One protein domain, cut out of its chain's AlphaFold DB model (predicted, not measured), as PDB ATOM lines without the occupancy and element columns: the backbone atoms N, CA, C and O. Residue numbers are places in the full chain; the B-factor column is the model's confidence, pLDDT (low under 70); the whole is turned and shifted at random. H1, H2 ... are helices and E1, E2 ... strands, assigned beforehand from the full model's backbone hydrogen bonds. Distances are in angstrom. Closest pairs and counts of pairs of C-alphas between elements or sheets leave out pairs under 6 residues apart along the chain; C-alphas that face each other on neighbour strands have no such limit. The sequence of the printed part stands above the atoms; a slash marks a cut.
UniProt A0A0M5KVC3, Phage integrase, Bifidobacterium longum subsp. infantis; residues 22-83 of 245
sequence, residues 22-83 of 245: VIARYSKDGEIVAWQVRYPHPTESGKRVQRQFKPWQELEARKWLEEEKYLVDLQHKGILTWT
ATOM      1  N   VAL A  22       9.245   7.419  -4.924       89.69
ATOM      2  CA  VAL A  22       8.493   7.132  -3.695       89.69
ATOM      3  C   VAL A  22       8.562   8.386  -2.823       89.69
ATOM      4  O   VAL A  22       9.655   8.838  -2.480       89.69
ATOM      5  N   ILE A  23       7.414   8.995  -2.531       90.19
ATOM      6  CA  ILE A  23       7.294  10.287  -1.843       90.19
ATOM      7  C   ILE A  23       6.481  10.087  -0.563       90.19
ATOM      8  O   ILE A  23       5.344   9.619  -0.629       90.19
ATOM      9  N   ALA A  24       7.028  10.467   0.593       89.75
ATOM     10  CA  ALA A  24       6.265  10.527   1.838       89.75
ATOM     11  C   ALA A  24       5.273  11.699   1.794       89.75
ATOM     12  O   ALA A  24       5.648  12.825   1.457       89.75
ATOM     13  N   ARG A  25       4.011  11.444   2.145       89.50
ATOM     14  CA  ARG A  25       3.013  12.482   2.426       89.50
ATOM     15  C   ARG A  25       2.851  12.629   3.926       89.50
ATOM     16  O   ARG A  25       2.668  11.630   4.618       89.50
ATOM     17  N   TYR A  26       2.870  13.873   4.384       89.56
ATOM     18  CA  TYR A  26       2.792  14.233   5.794       89.56
ATOM     19  C   TYR A  26       1.448  14.905   6.116       89.56
ATOM     20  O   TYR A  26       0.864  15.558   5.247       89.56
ATOM     21  N   SER A  27       0.962  14.729   7.344       88.12
ATOM     22  CA  SER A  27      -0.170  15.458   7.923       88.12
ATOM     23  C   SER A  27       0.238  16.895   8.253       88.12
ATOM     24  O   SER A  27       1.423  17.240   8.234       88.12
ATOM     25  N   LYS A  28      -0.741  17.729   8.618       83.50
ATOM     26  CA  LYS A  28      -0.496  19.063   9.187       83.50
ATOM     27  C   LYS A  28       0.356  18.994  10.462       83.50
ATOM     28  O   LYS A  28       1.151  19.894  10.693       83.50
ATOM     29  N   ASP A  29       0.250  17.892  11.201       84.25
ATOM     30  CA  ASP A  29       0.972  17.633  12.454       84.25
ATOM     31  C   ASP A  29       2.394  17.076  12.240       84.25
ATOM     32  O   ASP A  29       3.114  16.802  13.193       84.25
ATOM     33  N   GLY A  30       2.825  16.895  10.983       83.25
ATOM     34  CA  GLY A  30       4.165  16.401  10.645       83.25
ATOM     35  C   GLY A  30       4.318  14.875  10.640       83.25
ATOM     36  O   GLY A  30       5.391  14.377  10.301       83.25
ATOM     37  N   GLU A  31       3.262  14.120  10.939       86.19
ATOM     38  CA  GLU A  31       3.265  12.654  10.851       86.19
ATOM     39  C   GLU A  31       3.119  12.155   9.408       86.19
ATOM     40  O   GLU A  31       2.441  12.779   8.592       86.19
ATOM     41  N   ILE A  32       3.719  11.010   9.068       87.19
ATOM     42  CA  ILE A  32       3.547  10.395   7.742       87.19
ATOM     43  C   ILE A  32       2.142   9.787   7.648       87.19
ATOM     44  O   ILE A  32       1.786   8.914   8.429       87.19
ATOM     45  N   VAL A  33       1.370  10.193   6.638       89.38
ATOM     46  CA  VAL A  33      -0.003   9.713   6.377       89.38
ATOM     47  C   VAL A  33      -0.035   8.645   5.285       89.38
ATOM     48  O   VAL A  33      -0.885   7.754   5.301       89.38
ATOM     49  N   ALA A  34       0.885   8.709   4.322       91.62
ATOM     50  CA  ALA A  34       0.980   7.719   3.254       91.62
ATOM     51  C   ALA A  34       2.304   7.822   2.495       91.62
ATOM     52  O   ALA A  34       2.850   8.912   2.327       91.62
ATOM     53  N   TRP A  35       2.735   6.713   1.904       91.06
ATOM     54  CA  TRP A  35       3.747   6.718   0.850       91.06
ATOM     55  C   TRP A  35       3.066   6.753  -0.512       91.06
ATOM     56  O   TRP A  35       2.191   5.940  -0.804       91.06
ATOM     57  N   GLN A  36       3.441   7.707  -1.357       91.62
ATOM     58  CA  GLN A  36       2.939   7.810  -2.718       91.62
ATOM     59  C   GLN A  36       4.027   7.416  -3.707       91.62
ATOM     60  O   GLN A  36       5.068   8.066  -3.792       91.62
ATOM     61  N   VAL A  37       3.750   6.383  -4.491       92.38
ATOM     62  CA  VAL A  37       4.630   5.914  -5.558       92.38
ATOM     63  C   VAL A  37       4.104   6.421  -6.893       92.38
ATOM     64  O   VAL A  37       2.894   6.371  -7.133       92.38
ATOM     65  N   ARG A  38       4.990   6.942  -7.748       91.12
ATOM     66  CA  ARG A  38       4.648   7.428  -9.091       91.12
ATOM     67  C   ARG A  38       5.708   7.016 -10.110       91.12
ATOM     68  O   ARG A  38       6.898   7.153  -9.830       91.12
ATOM     69  N   TYR A  39       5.289   6.601 -11.301       90.62
ATOM     70  CA  TYR A  39       6.184   6.359 -12.438       90.62
ATOM     71  C   TYR A  39       5.504   6.724 -13.778       90.62
ATOM     72  O   TYR A  39       4.275   6.850 -13.824       90.62
ATOM     73  N   PRO A  40       6.267   6.998 -14.854       87.88
ATOM     74  CA  PRO A  40       5.727   7.291 -16.184       87.88
ATOM     75  C   PRO A  40       4.949   6.105 -16.759       87.88
ATOM     76  O   PRO A  40       5.390   4.967 -16.645       87.88
ATOM     77  N   HIS A  41       3.812   6.358 -17.401       85.44
ATOM     78  CA  HIS A  41       3.065   5.294 -18.068       85.44
ATOM     79  C   HIS A  41       3.886   4.732 -19.246       85.44
ATOM     80  O   HIS A  41       4.370   5.526 -20.056       85.44
ATOM     81  N   PRO A  42       4.048   3.403 -19.374       83.25
ATOM     82  CA  PRO A  42       4.954   2.809 -20.361       83.25
ATOM     83  C   PRO A  42       4.458   2.943 -21.806       83.25
ATOM     84  O   PRO A  42       5.267   3.009 -22.725       83.25
ATOM     85  N   THR A  43       3.140   3.006 -22.016       80.00
ATOM     86  CA  THR A  43       2.526   3.079 -23.356       80.00
ATOM     87  C   THR A  43       1.931   4.443 -23.700       80.00
ATOM     88  O   THR A  43       1.745   4.746 -24.872       80.00
ATOM     89  N   GLU A  44       1.637   5.289 -22.707       81.56
ATOM     90  CA  GLU A  44       0.938   6.561 -22.923       81.56
ATOM     91  C   GLU A  44       1.850   7.713 -22.506       81.56
ATOM     92  O   GLU A  44       1.997   8.029 -21.321       81.56
ATOM     93  N   SER A  45       2.481   8.350 -23.492       76.00
ATOM     94  CA  SER A  45       3.390   9.469 -23.251       76.00
ATOM     95  C   SER A  45       2.679  10.601 -22.503       76.00
ATOM     96  O   SER A  45       1.636  11.088 -22.933       76.00
ATOM     97  N   GLY A  46       3.253  11.036 -21.381       78.19
ATOM     98  CA  GLY A  46       2.733  12.147 -20.577       78.19
ATOM     99  C   GLY A  46       1.806  11.741 -19.428       78.19
ATOM    100  O   GLY A  46       1.647  12.523 -18.488       78.19
ATOM    101  N   LYS A  47       1.267  10.512 -19.416       86.44
ATOM    102  CA  LYS A  47       0.521   9.998 -18.257       86.44
ATOM    103  C   LYS A  47       1.457   9.373 -17.224       86.44
ATOM    104  O   LYS A  47       2.595   8.996 -17.509       86.44
ATOM    105  N   ARG A  48       0.987   9.300 -15.978       87.44
ATOM    106  CA  ARG A  48       1.727   8.705 -14.858       87.44
ATOM    107  C   ARG A  48       0.837   7.734 -14.112       87.44
ATOM    108  O   ARG A  48      -0.312   8.055 -13.815       87.44
ATOM    109  N   VAL A  49       1.403   6.594 -13.751       89.38
ATOM    110  CA  VAL A  49       0.773   5.654 -12.830       89.38
ATOM    111  C   VAL A  49       1.116   6.088 -11.414       89.38
ATOM    112  O   VAL A  49       2.253   6.464 -11.121       89.38
ATOM    113  N   GLN A  50       0.119   6.069 -10.534       91.38
ATOM    114  CA  GLN A  50       0.292   6.424  -9.134       91.38
ATOM    115  C   GLN A  50      -0.418   5.433  -8.220       91.38
ATOM    116  O   GLN A  50      -1.533   4.999  -8.504       91.38
ATOM    117  N   ARG A  51       0.214   5.122  -7.087       89.88
ATOM    118  CA  ARG A  51      -0.349   4.268  -6.038       89.88
ATOM    119  C   ARG A  51       0.001   4.823  -4.663       89.88
ATOM    120  O   ARG A  51       1.033   5.469  -4.487       89.88
ATOM    121  N   GLN A  52      -0.885   4.601  -3.700       92.50
ATOM    122  CA  GLN A  52      -0.698   5.013  -2.312       92.50
ATOM    123  C   GLN A  52      -0.562   3.782  -1.418       92.50
ATOM    124  O   GLN A  52      -1.255   2.785  -1.622       92.50
ATOM    125  N   PHE A  53       0.320   3.888  -0.432       91.44
ATOM    126  CA  PHE A  53       0.621   2.882   0.580       91.44
ATOM    127  C   PHE A  53       0.493   3.507   1.968       91.44
ATOM    128  O   PHE A  53       0.603   4.730   2.119       91.44
ATOM    129  N   LYS A  54       0.241   2.681   2.983       91.94
ATOM    130  CA  LYS A  54       0.103   3.136   4.373       91.94
ATOM    131  C   LYS A  54       1.450   3.615   4.943       91.94
ATOM    132  O   LYS A  54       2.488   3.224   4.415       91.94
ATOM    133  N   PRO A  55       1.468   4.439   6.009       90.25
ATOM    134  CA  PRO A  55       2.702   5.001   6.581       90.25
ATOM    135  C   PRO A  55       3.782   3.969   6.921       90.25
ATOM    136  O   PRO A  55       4.962   4.209   6.681       90.25
ATOM    137  N   TRP A  56       3.376   2.803   7.428       90.38
ATOM    138  CA  TRP A  56       4.270   1.709   7.817       90.38
ATOM    139  C   TRP A  56       4.736   0.831   6.640       90.38
ATOM    140  O   TRP A  56       5.577  -0.043   6.817       90.38
ATOM    141  N   GLN A  57       4.222   1.056   5.428       91.38
ATOM    142  CA  GLN A  57       4.474   0.230   4.239       91.38
ATOM    143  C   GLN A  57       5.558   0.815   3.316       91.38
ATOM    144  O   GLN A  57       5.488   0.670   2.097       91.38
ATOM    145  N   GLU A  58       6.576   1.491   3.860       89.06
ATOM    146  CA  GLU A  58       7.642   2.084   3.034       89.06
ATOM    147  C   GLU A  58       8.375   1.028   2.193       89.06
ATOM    148  O   GLU A  58       8.609   1.219   0.997       89.06
ATOM    149  N   LEU A  59       8.725  -0.102   2.815       89.88
ATOM    150  CA  LEU A  59       9.432  -1.189   2.143       89.88
ATOM    151  C   LEU A  59       8.582  -1.794   1.019       89.88
ATOM    152  O   LEU A  59       9.093  -2.022  -0.074       89.88
ATOM    153  N   GLU A  60       7.286  -2.004   1.259       90.88
ATOM    154  CA  GLU A  60       6.348  -2.492   0.241       90.88
ATOM    155  C   GLU A  60       6.203  -1.501  -0.917       90.88
ATOM    156  O   GLU A  60       6.186  -1.910  -2.073       90.88
ATOM    157  N   ALA A  61       6.161  -0.197  -0.629       89.62
ATOM    158  CA  ALA A  61       6.090   0.841  -1.655       89.62
ATOM    159  C   ALA A  61       7.319   0.820  -2.581       89.62
ATOM    160  O   ALA A  61       7.189   1.012  -3.792       89.62
ATOM    161  N   ARG A  62       8.513   0.569  -2.023       90.06
ATOM    162  CA  ARG A  62       9.755   0.421  -2.799       90.06
ATOM    163  C   ARG A  62       9.779  -0.878  -3.601       90.06
ATOM    164  O   ARG A  62      10.029  -0.813  -4.799       90.06
ATOM    165  N   LYS A  63       9.455  -2.014  -2.971       92.31
ATOM    166  CA  LYS A  63       9.360  -3.319  -3.648       92.31
ATOM    167  C   LYS A  63       8.387  -3.265  -4.821       92.31
ATOM    168  O   LYS A  63       8.741  -3.645  -5.928       92.31
ATOM    169  N   TRP A  64       7.207  -2.686  -4.608       92.25
ATOM    170  CA  TRP A  64       6.220  -2.522  -5.670       92.25
ATOM    171  C   TRP A  64       6.755  -1.673  -6.830       92.25
ATOM    172  O   TRP A  64       6.523  -2.004  -7.984       92.25
ATOM    173  N   LEU A  65       7.504  -0.595  -6.560       92.38
ATOM    174  CA  LEU A  65       8.117   0.197  -7.632       92.38
ATOM    175  C   LEU A  65       9.136  -0.623  -8.447       92.38
ATOM    176  O   LEU A  65       9.211  -0.459  -9.662       92.38
ATOM    177  N   GLU A  66       9.921  -1.477  -7.792       91.06
ATOM    178  CA  GLU A  66      10.885  -2.364  -8.456       91.06
ATOM    179  C   GLU A  66      10.189  -3.441  -9.298       91.06
ATOM    180  O   GLU A  66      10.577  -3.660 -10.445       91.06
ATOM    181  N   GLU A  67       9.120  -4.048  -8.781       91.12
ATOM    182  CA  GLU A  67       8.280  -5.003  -9.516       91.12
ATOM    183  C   GLU A  67       7.641  -4.363 -10.756       91.12
ATOM    184  O   GLU A  67       7.674  -4.935 -11.844       91.12
ATOM    185  N   GLU A  68       7.099  -3.148 -10.630       91.81
ATOM    186  CA  GLU A  68       6.529  -2.425 -11.772       91.81
ATOM    187  C   GLU A  68       7.591  -2.088 -12.817       91.81
ATOM    188  O   GLU A  68       7.327  -2.198 -14.016       91.81
ATOM    189  N   LYS A  69       8.800  -1.715 -12.377       90.56
ATOM    190  CA  LYS A  69       9.923  -1.480 -13.286       90.56
ATOM    191  C   LYS A  69      10.249  -2.746 -14.068       90.56
ATOM    192  O   LYS A  69      10.374  -2.690 -15.285       90.56
ATOM    193  N   TYR A  70      10.327  -3.880 -13.378       91.44
ATOM    194  CA  TYR A  70      10.588  -5.171 -14.003       91.44
ATOM    195  C   TYR A  70       9.531  -5.532 -15.058       91.44
ATOM    196  O   TYR A  70       9.886  -5.913 -16.172       91.44
ATOM    197  N   LEU A  71       8.241  -5.342 -14.763       90.69
ATOM    198  CA  LEU A  71       7.158  -5.608 -15.721       90.69
ATOM    199  C   LEU A  71       7.229  -4.707 -16.960       90.69
ATOM    200  O   LEU A  71       6.983  -5.163 -18.075       90.69
ATOM    201  N   VAL A  72       7.580  -3.433 -16.776       90.31
ATOM    202  CA  VAL A  72       7.771  -2.498 -17.889       90.31
ATOM    203  C   VAL A  72       9.014  -2.853 -18.708       90.31
ATOM    204  O   VAL A  72       8.958  -2.828 -19.937       90.31
ATOM    205  N   ASP A  73      10.106  -3.262 -18.064       90.50
ATOM    206  CA  ASP A  73      11.314  -3.725 -18.751       90.50
ATOM    207  C   ASP A  73      11.036  -4.991 -19.588       90.50
ATOM    208  O   ASP A  73      11.539  -5.113 -20.705       90.50
ATOM    209  N   LEU A  74      10.202  -5.918 -19.096       91.19
ATOM    210  CA  LEU A  74       9.756  -7.093 -19.861       91.19
ATOM    211  C   LEU A  74       8.885  -6.718 -21.070       91.19
ATOM    212  O   LEU A  74       9.053  -7.307 -22.137       91.19
ATOM    213  N   GLN A  75       8.003  -5.728 -20.924       89.62
ATOM    214  CA  GLN A  75       7.197  -5.186 -22.025       89.62
ATOM    215  C   GLN A  75       8.072  -4.545 -23.100       89.62
ATOM    216  O   GLN A  75       7.888  -4.813 -24.284       89.62
ATOM    217  N   HIS A  76       9.071  -3.749 -22.713       87.19
ATOM    218  CA  HIS A  76      10.016  -3.168 -23.670       87.19
ATOM    219  C   HIS A  76      10.834  -4.226 -24.418       87.19
ATOM    220  O   HIS A  76      11.220  -4.003 -25.562       87.19
ATOM    221  N   LYS A  77      11.068  -5.387 -23.795       91.69
ATOM    222  CA  LYS A  77      11.705  -6.552 -24.426       91.69
ATOM    223  C   LYS A  77      10.738  -7.404 -25.259       91.69
ATOM    224  O   LYS A  77      11.177  -8.383 -25.849       91.69
ATOM    225  N   GLY A  78       9.446  -7.069 -25.290       89.19
ATOM    226  CA  GLY A  78       8.418  -7.826 -26.009       89.19
ATOM    227  C   GLY A  78       8.080  -9.186 -25.390       89.19
ATOM    228  O   GLY A  78       7.496 -10.023 -26.068       89.19
ATOM    229  N   ILE A  79       8.450  -9.426 -24.126       91.94
ATOM    230  CA  ILE A  79       8.241 -10.719 -23.448       91.94
ATOM    231  C   ILE A  79       6.831 -10.809 -22.849       91.94
ATOM    232  O   ILE A  79       6.214 -11.870 -22.873       91.94
ATOM    233  N   LEU A  80       6.325  -9.712 -22.279       90.00
ATOM    234  CA  LEU A  80       5.049  -9.685 -21.563       90.00
ATOM    235  C   LEU A  80       4.328  -8.362 -21.790       90.00
ATOM    236  O   LEU A  80       4.930  -7.307 -21.639       90.00
ATOM    237  N   THR A  81       3.023  -8.411 -22.056       89.44
ATOM    238  CA  THR A  81       2.196  -7.206 -22.159       89.44
ATOM    239  C   THR A  81       1.933  -6.603 -20.785       89.44
ATOM    240  O   THR A  81       1.217  -7.177 -19.967       89.44
ATOM    241  N   TRP A  82       2.504  -5.427 -20.520       90.94
ATOM    242  CA  TRP A  82       2.228  -4.702 -19.281       90.94
ATOM    243  C   TRP A  82       0.757  -4.267 -19.230       90.94
ATOM    244  O   TRP A  82       0.257  -3.606 -20.141       90.94
ATOM    245  N   THR A  83       0.087  -4.590 -18.126       89.12
ATOM    246  CA  THR A  83      -1.277  -4.155 -17.806       89.12
ATOM    247  C   THR A  83      -1.289  -3.247 -16.581       89.12
ATOM    248  O   THR A  83      -0.583  -3.464 -15.586       89.12
TER     249      THR A  83
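What this domain is: This is residues 22 to 83 of the 245 residues of the protein "Phage integrase" of Bifidobacterium longum subsp. infantis (UniProt A0A0M5KVC3). One long helix, H1, runs along one face of a narrow three-stranded sheet whose other face is bare, making two layers. The sheet is a meander, E1 - E2 - E3, each strand the antiparallel neighbour of the one before. The printed part has 62 residues, in the order E1, E2, E3, H1, of mixed class; it is loose, with a radius of gyration of the C-alphas of 13.8 A, and flat, spanning 46 by 24 by 12 A.

How they stand to each other: E1, residues 22 to 26, and E2, residues 32 to 40, form a hairpin; N 23 and O 36 are within hydrogen-bond range at 2.8 A. E2 and E3, residues 48 to 53, form another, with N 37 and O 51 at 2.9 A. H1, residues 58 to 76, is on the sheet at a height over the sheet of 9.9 A, over E2 and E3. It runs along the strands, at 9 degrees to E2 on the local plane. The closest C-alphas of E3 and H1, Phe 53 and Ala 61, are 6.3 A apart. In H1 every O i to N i+4 pair is within hydrogen-bond range.

Where its parts are: E1 begins at C-alpha 22, (8.493, 7.132, -3.695), and measures 13.2 A; E2 24.2 A; E3 16.5 A. H1, 27.3 A, ends at C-alpha 76, (10.016, -3.168, -23.670).

The domain as a whole: The C-alphas farthest apart, Asp 29 and Gly 78, are 46.7 A apart. The printed part has no cut and no long link; no printed residue is under pLDDT 70.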